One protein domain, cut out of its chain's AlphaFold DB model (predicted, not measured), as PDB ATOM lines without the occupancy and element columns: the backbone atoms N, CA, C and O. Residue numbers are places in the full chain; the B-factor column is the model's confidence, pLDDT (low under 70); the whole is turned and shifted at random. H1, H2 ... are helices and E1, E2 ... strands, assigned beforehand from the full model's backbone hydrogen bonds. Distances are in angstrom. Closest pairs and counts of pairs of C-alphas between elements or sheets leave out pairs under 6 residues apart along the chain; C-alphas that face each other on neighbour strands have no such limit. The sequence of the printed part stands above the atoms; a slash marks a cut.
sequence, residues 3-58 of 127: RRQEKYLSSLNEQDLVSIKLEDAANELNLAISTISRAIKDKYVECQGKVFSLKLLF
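What this domain is: This is residues 3 to 58 of the 127 residues of the protein "Sigma54_DBD domain-containing protein" of Lactobacillus johnsonii (UniProt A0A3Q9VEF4). Picture an elongated frame: hairpin E1-E2 and H3 make one long side, H1, the stretch after it and H2 the other, and short H4 reaches into the middle. H2 and H3 meet as a corner at one end. The printed part has 56 residues, ordered H1 H2 H3 E1 E2 H4, mixed in class; it is only just compact, close to loose, with radius of gyration of the C-alphas 11.8 A and spans of 31 by 20 by 14 A.

How they stand to each other: Look first at E1, residues 44 to 47, and E2, residues 50 to 53, an antiparallel hairpin; N 45 and O 52 are within hydrogen-bond range, 2.9 A. H3, residues 33 to 40, touches H2, residues 22 to 29, about perpendicular at 88 degrees; their closest C-alphas, Ala 26 and Ile 33, are 5.3 A apart. H4, residues 54 to 57, is close but not clearly touching H3; closest C-alphas Ile 40 and Leu 54, 5.8 A. H1, residues 3 to 11, is apart from H2. Every O i to N i+4 pair is within hydrogen-bond range in H2 and H3, 3 of 5 in H1; H4 is too short.

Where its parts are: Find C-alpha 3 at (134.993, -99.596, 251.672); H1 runs 13.8 A from there. H4 ends at C-alpha 57, (141.429, -108.537, 254.754).

The domain as a whole: The printed part has no cut; pLDDT is under 70 at residues 3, 14 to 15 and 19.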
ATOM      1  N   ARG A   3     134.425-100.602 252.585       63.72
ATOM      2  CA  ARG A   3     134.993 -99.596 251.672       63.72
ATOM      3  C   ARG A   3     136.524 -99.529 251.648       63.72
ATOM      4  O   ARG A   3     137.102 -99.092 250.665       63.72
ATOM      5  N   ARG A   4     137.210 -99.956 252.718       70.00
ATOM      6  CA  ARG A   4     138.683 -99.862 252.782       70.00
ATOM      7  C   ARG A   4     139.388-100.897 251.903       70.00
ATOM      8  O   ARG A   4     140.522-100.656 251.523       70.00
ATOM      9  N   GLN A   5     138.731-102.012 251.576       75.88
ATOM     10  CA  GLN A   5     139.279-103.068 250.714       75.88
ATOM     11  C   GLN A   5     138.598-103.117 249.339       75.88
ATOM     12  O   GLN A   5     138.757-104.097 248.623       75.88
ATOM     13  N   GLU A   6     137.836-102.089 248.947       76.19
ATOM     14  CA  GLU A   6     137.084-102.087 247.680       76.19
ATOM     15  C   GLU A   6     137.976-102.317 246.458       76.19
ATOM     16  O   GLU A   6     137.612-103.087 245.571       76.19
ATOM     17  N   LYS A   7     139.172-101.714 246.440       76.12
ATOM     18  CA  LYS A   7     140.146-101.921 245.360       76.12
ATOM     19  C   LYS A   7     140.590-103.381 245.281       76.12
ATOM     20  O   LYS A   7     140.467-103.978 244.218       76.12
ATOM     21  N   TYR A   8     140.989-103.976 246.408       79.81
ATOM     22  CA  TYR A   8     141.351-105.394 246.481       79.81
ATOM     23  C   TYR A   8     140.198-106.323 246.092       79.81
ATOM     24  O   TYR A   8     140.397-107.263 245.336       79.81
ATOM     25  N   LEU A   9     138.981-106.077 246.577       80.50
ATOM     26  CA  LEU A   9     137.826-106.918 246.251       80.50
ATOM     27  C   LEU A   9     137.420-106.810 244.772       80.50
ATOM     28  O   LEU A   9     136.764-107.711 244.256       80.50
ATOM     29  N   SER A  10     137.823-105.730 244.095       81.50
ATOM     30  CA  SER A  10     137.582-105.510 242.666       81.50
ATOM     31  C   SER A  10     138.687-106.094 241.781       81.50
ATOM     32  O   SER A  10     138.381-106.646 240.729       81.50
ATOM     33  N   SER A  11     139.957-105.994 242.183       80.81
ATOM     34  CA  SER A  11     141.101-106.460 241.385       80.81
ATOM     35  C   SER A  11     141.588-107.864 241.752       80.81
ATOM     36  O   SER A  11     142.215-108.535 240.936       80.81
ATOM     37  N   LEU A  12     141.337-108.298 242.991       74.56
ATOM     38  CA  LEU A  12     141.894-109.487 243.643       74.56
ATOM     39  C   LEU A  12     143.432-109.556 243.638       74.56
ATOM     40  O   LEU A  12     144.005-110.617 243.898       74.56
ATOM     41  N   ASN A  13     144.105-108.431 243.389       74.38
ATOM     42  CA  ASN A  13     145.558-108.336 243.412       74.38
ATOM     43  C   ASN A  13     146.042-108.032 244.828       74.38
ATOM     44  O   ASN A  13     145.635-107.045 245.431       74.38
ATOM     45  N   GLU A  14     146.985-108.821 245.348       68.06
ATOM     46  CA  GLU A  14     147.529-108.622 246.702       68.06
ATOM     47  C   GLU A  14     148.168-107.237 246.914       68.06
ATOM     48  O   GLU A  14     148.270-106.773 248.045       68.06
ATOM     49  N   GLN A  15     148.570-106.556 245.836       68.62
ATOM     50  CA  GLN A  15     149.133-105.202 245.876       68.62
ATOM     51  C   GLN A  15     148.100-104.129 246.252       68.62
ATOM     52  O   GLN A  15     148.475-103.085 246.777       68.62
ATOM     53  N   ASP A  16     146.812-104.402 246.031       72.94
ATOM     54  CA  ASP A  16     145.711-103.483 246.328       72.94
ATOM     55  C   ASP A  16     145.138-103.682 247.744       72.94
ATOM     56  O   ASP A  16     144.191-102.990 248.133       72.94
ATOM     57  N   LEU A  17     145.695-104.619 248.527       74.81
ATOM     58  CA  LEU A  17     145.328-104.816 249.929       74.81
ATOM     59  C   LEU A  17     145.739-103.603 250.753       74.81
ATOM     60  O   LEU A  17     146.919-103.315 250.962       74.81
ATOM     61  N   VAL A  18     144.745-102.938 251.325       71.06
ATOM     62  CA  VAL A  18     144.982-101.847 252.263       71.06
ATOM     63  C   VAL A  18     145.292-102.438 253.633       71.06
ATOM     64  O   VAL A  18     144.570-103.295 254.142       71.06
ATOM     65  N   SER A  19     146.371-101.992 254.275       67.12
ATOM     66  CA  SER A  19     146.688-102.481 255.618       67.12
ATOM     67  C   SER A  19     145.711-101.920 256.651       67.12
ATOM     68  O   SER A  19     145.694-100.719 256.910       67.12
ATOM     69  N   ILE A  20     144.911-102.802 257.258       75.12
ATOM     70  CA  ILE A  20     143.968-102.473 258.334       75.12
ATOM     71  C   ILE A  20     144.369-103.263 259.575       75.12
ATOM     72  O   ILE A  20     144.461-104.494 259.529       75.12
ATOM     73  N   LYS A  21     144.587-102.577 260.704       76.00
ATOM     74  CA  LYS A  21     144.831-103.266 261.972       76.00
ATOM     75  C   LYS A  21     143.516-103.742 262.575       76.00
ATOM     76  O   LYS A  21     142.495-103.062 262.512       76.00
ATOM     77  N   LEU A  22     143.574-104.885 263.258       80.69
ATOM     78  CA  LEU A  22     142.461-105.355 264.084       80.69
ATOM     79  C   LEU A  22     142.126-104.367 265.209       80.69
ATOM     80  O   LEU A  22     140.968-104.266 265.586       80.69
ATOM     81  N   GLU A  23     143.124-103.631 265.708       79.62
ATOM     82  CA  GLU A  23     142.958-102.549 266.691       79.62
ATOM     83  C   GLU A  23     142.061-101.428 266.155       79.62
ATOM     84  O   GLU A  23     141.128-101.012 266.832       79.62
ATOM     85  N   ASP A  24     142.295-100.985 264.917       81.25
ATOM     86  CA  ASP A  24     141.506 -99.915 264.301       81.25
ATOM     87  C   ASP A  24     140.048-100.356 264.120       81.25
ATOM     88  O   ASP A  24     139.121 -99.585 264.359       81.25
ATOM     89  N   ALA A  25     139.848-101.624 263.747       80.81
ATOM     90  CA  ALA A  25     138.517-102.200 263.622       80.81
ATOM     91  C   ALA A  25     137.812-102.367 264.981       80.81
ATOM     92  O   ALA A  25     136.617-102.105 265.104       80.81
ATOM     93  N   ALA A  26     138.556-102.779 266.007       85.69
ATOM     94  CA  ALA A  26     138.078-102.906 267.380       85.69
ATOM     95  C   ALA A  26     137.608-101.559 267.934       85.69
ATOM     96  O   ALA A  26     136.512-101.476 268.483       85.69
ATOM     97  N   ASN A  27     138.386-100.503 267.702       84.19
ATOM     98  CA  ASN A  27     138.059 -99.150 268.139       84.19
ATOM     99  C   ASN A  27     136.825 -98.586 267.416       84.19
ATOM    100  O   ASN A  27     135.953 -98.022 268.066       84.19
ATOM    101  N   GLU A  28     136.715 -98.766 266.092       85.38
ATOM    102  CA  GLU A  28     135.570 -98.275 265.301       85.38
ATOM    103  C   GLU A  28     134.247 -98.942 265.711       85.38
ATOM    104  O   GLU A  28     133.200 -98.301 265.702       85.38
ATOM    105  N   LEU A  29     134.291-100.223 266.092       85.00
ATOM    106  CA  LEU A  29     133.111-100.989 266.510       85.00
ATOM    107  C   LEU A  29     132.899-101.007 268.029       85.00
ATOM    108  O   LEU A  29     131.934-101.610 268.491       85.00
ATOM    109  N   ASN A  30     133.787-100.372 268.799       87.38
ATOM    110  CA  ASN A  30     133.809-100.409 270.261       87.38
ATOM    111  C   ASN A  30     133.768-101.848 270.831       87.38
ATOM    112  O   ASN A  30     133.028-102.160 271.764       87.38
ATOM    113  N   LEU A  31     134.547-102.752 270.227       89.25
ATOM    114  CA  LEU A  31     134.645-104.169 270.587       89.25
ATOM    115  C   LEU A  31     136.066-104.532 271.017       89.25
ATOM    116  O   LEU A  31     137.042-103.933 270.576       89.25
ATOM    117  N   ALA A  32     136.210-105.592 271.813       88.56
ATOM    118  CA  ALA A  32     137.528-106.139 272.112       88.56
ATOM    119  C   ALA A  32     138.182-106.747 270.855       88.56
ATOM    120  O   ALA A  32     137.533-107.429 270.055       88.56
ATOM    121  N   ILE A  33     139.505-106.593 270.730       84.69
ATOM    122  CA  ILE A  33     140.304-107.185 269.639       84.69
ATOM    123  C   ILE A  33     140.089-108.705 269.558       84.69
ATOM    124  O   ILE A  33     140.005-109.275 268.469       84.69
ATOM    125  N   SER A  34     139.977-109.372 270.711       86.06
ATOM    126  CA  SER A  34     139.705-110.810 270.806       86.06
ATOM    127  C   SER A  34     138.349-111.189 270.206       86.06
ATOM    128  O   SER A  34     138.262-112.217 269.536       86.06
ATOM    129  N   THR A  35     137.323-110.352 270.376       87.94
ATOM    130  CA  THR A  35     135.979-110.552 269.817       87.94
ATOM    131  C   THR A  35     136.009-110.502 268.296       87.94
ATOM    132  O   THR A  35     135.532-111.433 267.649       87.94
ATOM    133  N   ILE A  36     136.650-109.485 267.710       86.12
ATOM    134  CA  ILE A  36     136.785-109.378 266.248       86.12
ATOM    135  C   ILE A  36     137.638-110.520 265.697       86.12
ATOM    136  O   ILE A  36     137.243-111.177 264.738       86.12
ATOM    137  N   SER A  37     138.778-110.810 266.331       84.12
ATOM    138  CA  SER A  37     139.661-111.912 265.936       84.12
ATOM    139  C   SER A  37     138.915-113.247 265.889       84.12
ATOM    140  O   SER A  37     139.068-114.005 264.936       84.12
ATOM    141  N   ARG A  38     138.061-113.521 266.882       87.25
ATOM    142  CA  ARG A  38     137.265-114.753 266.953       87.25
ATOM    143  C   ARG A  38     136.114-114.759 265.948       87.25
ATOM    144  O   ARG A  38     135.825-115.813 265.397       87.25
ATOM    145  N   ALA A  39     135.510-113.602 265.679       87.00
ATOM    146  CA  ALA A  39     134.444-113.457 264.693       87.00
ATOM    147  C   ALA A  39     134.928-113.728 263.261       87.00
ATOM    148  O   ALA A  39     134.212-114.361 262.491       87.00
ATOM    149  N   ILE A  40     136.146-113.298 262.911       87.06
ATOM    150  CA  ILE A  40     136.728-113.517 261.574       87.06
ATOM    151  C   ILE A  40     137.490-114.845 261.451       87.06
ATOM    152  O   ILE A  40     137.829-115.266 260.343       87.06
ATOM    153  N   LYS A  41     137.804-115.490 262.581       82.75
ATOM    154  CA  LYS A  41     138.494-116.780 262.608       82.75
ATOM    155  C   LYS A  41     137.597-117.845 261.972       82.75
ATOM    156  O   LYS A  41     136.412-117.944 262.289       82.75
ATOM    157  N   ASP A  42     138.175-118.615 261.056       85.75
ATOM    158  CA  ASP A  42     137.501-119.693 260.319       85.75
ATOM    159  C   ASP A  42     136.256-119.215 259.545       85.75
ATOM    160  O   ASP A  42     135.298-119.958 259.333       85.75
ATOM    161  N   LYS A  43     136.251-117.938 259.137       89.00
ATOM    162  CA  LYS A  43     135.276-117.382 258.199       89.00
ATOM    163  C   LYS A  43     135.926-117.152 256.850       89.00
ATOM    164  O   LYS A  43     137.072-116.703 256.753       89.00
ATOM    165  N   TYR A  44     135.150-117.446 255.823       86.94
ATOM    166  CA  TYR A  44     135.546-117.351 254.434       86.94
ATOM    167  C   TYR A  44     134.521-116.508 253.699       86.94
ATOM    168  O   TYR A  44     133.344-116.497 254.059       86.94
ATOM    169  N   VAL A  45     134.991-115.784 252.700       87.19
ATOM    170  CA  VAL A  45     134.156-114.990 251.817       87.19
ATOM    171  C   VAL A  45     134.461-115.406 250.390       87.19
ATOM    172  O   VAL A  45     135.613-115.669 250.038       87.19
ATOM    173  N   GLU A  46     133.409-115.501 249.593       85.62
ATOM    174  CA  GLU A  46     133.513-115.693 248.160       85.62
ATOM    175  C   GLU A  46     133.420-114.328 247.477       85.62
ATOM    176  O   GLU A  46     132.494-113.556 247.730       85.62
ATOM    177  N   CYS A  47     134.392-114.012 246.626       83.19
ATOM    178  CA  CYS A  47     134.348-112.834 245.770       83.19
ATOM    179  C   CYS A  47     134.882-113.199 244.386       83.19
ATOM    180  O   CYS A  47     135.952-113.796 244.271       83.19
ATOM    181  N   GLN A  48     134.123-112.853 243.343       83.12
ATOM    182  CA  GLN A  48     134.455-113.125 241.937       83.12
ATOM    183  C   GLN A  48     134.868-114.591 241.670       83.12
ATOM    184  O   GLN A  48     135.842-114.862 240.969       83.12
ATOM    185  N   GLY A  49     134.163-115.550 242.282       83.81
ATOM    186  CA  GLY A  49     134.432-116.985 242.123       83.81
ATOM    187  C   GLY A  49     135.675-117.501 242.859       83.81
ATOM    188  O   GLY A  49     136.066-118.651 242.663       83.81
ATOM    189  N   LYS A  50     136.312-116.685 243.709       80.69
ATOM    190  CA  LYS A  50     137.400-117.116 244.597       80.69
ATOM    191  C   LYS A  50     136.961-117.062 246.052       80.69
ATOM    192  O   LYS A  50     136.410-116.063 246.507       80.69
ATOM    193  N   VAL A  51     137.279-118.116 246.798       84.31
ATOM    194  CA  VAL A  51     137.051-118.189 248.244       84.31
ATOM    195  C   VAL A  51     138.343-117.847 248.976       84.31
ATOM    196  O   VAL A  51     139.387-118.445 248.720       84.31
ATOM    197  N   PHE A  52     138.285-116.909 249.917       84.88
ATOM    198  CA  PHE A  52     139.424-116.546 250.758       84.88
ATOM    199  C   PHE A  52     139.010-116.348 252.210       84.88
ATOM    200  O   PHE A  52     137.855-116.072 252.532       84.88
ATOM    201  N   SER A  53     139.974-116.515 253.116       83.81
ATOM    202  CA  SER A  53     139.743-116.280 254.538       83.81
ATOM    203  C   SER A  53     139.504-114.796 254.796       83.81
ATOM    204  O   SER A  53     140.289-113.950 254.369       83.81
ATOM    205  N   LEU A  54     138.483-114.477 255.589       84.62
ATOM    206  CA  LEU A  54     138.172-113.101 255.976       84.62
ATOM    207  C   LEU A  54     139.327-112.441 256.749       84.62
ATOM    208  O   LEU A  54     139.508-111.226 256.703       84.62
ATOM    209  N   LYS A  55     140.170-113.250 257.401       80.62
ATOM    210  CA  LYS A  55     141.400-112.808 258.069       80.62
ATOM    211  C   LYS A  55     142.389-112.123 257.119       80.62
ATOM    212  O   LYS A  55     143.154-111.271 257.562       80.62
ATOM    213  N   LEU A  56     142.373-112.478 255.835       77.25
ATOM    214  CA  LEU A  56     143.276-111.937 254.814       77.25
ATOM    215  C   LEU A  56     143.028-110.435 254.580       77.25
ATOM    216  O   LEU A  56     143.963-109.698 254.296       77.25
ATOM    217  N   LEU A  57     141.802-109.956 254.834       77.25
ATOM    218  CA  LEU A  57     141.429-108.537 254.754       77.25
ATOM    219  C   LEU A  57     141.949-107.679 255.923       77.25
ATOM    220  O   LEU A  57     141.832-106.453 255.883       77.25
ATOM    221  N   PHE A  58     142.535-108.304 256.951       76.50
ATOM    222  CA  PHE A  58     143.160-107.637 258.096       76.50
ATOM    223  C   PHE A  58     144.650-107.988 258.172       76.50
ATOM    224  O   PHE A  58     145.097-108.609 259.149       76.50
TER     225      PHE A  58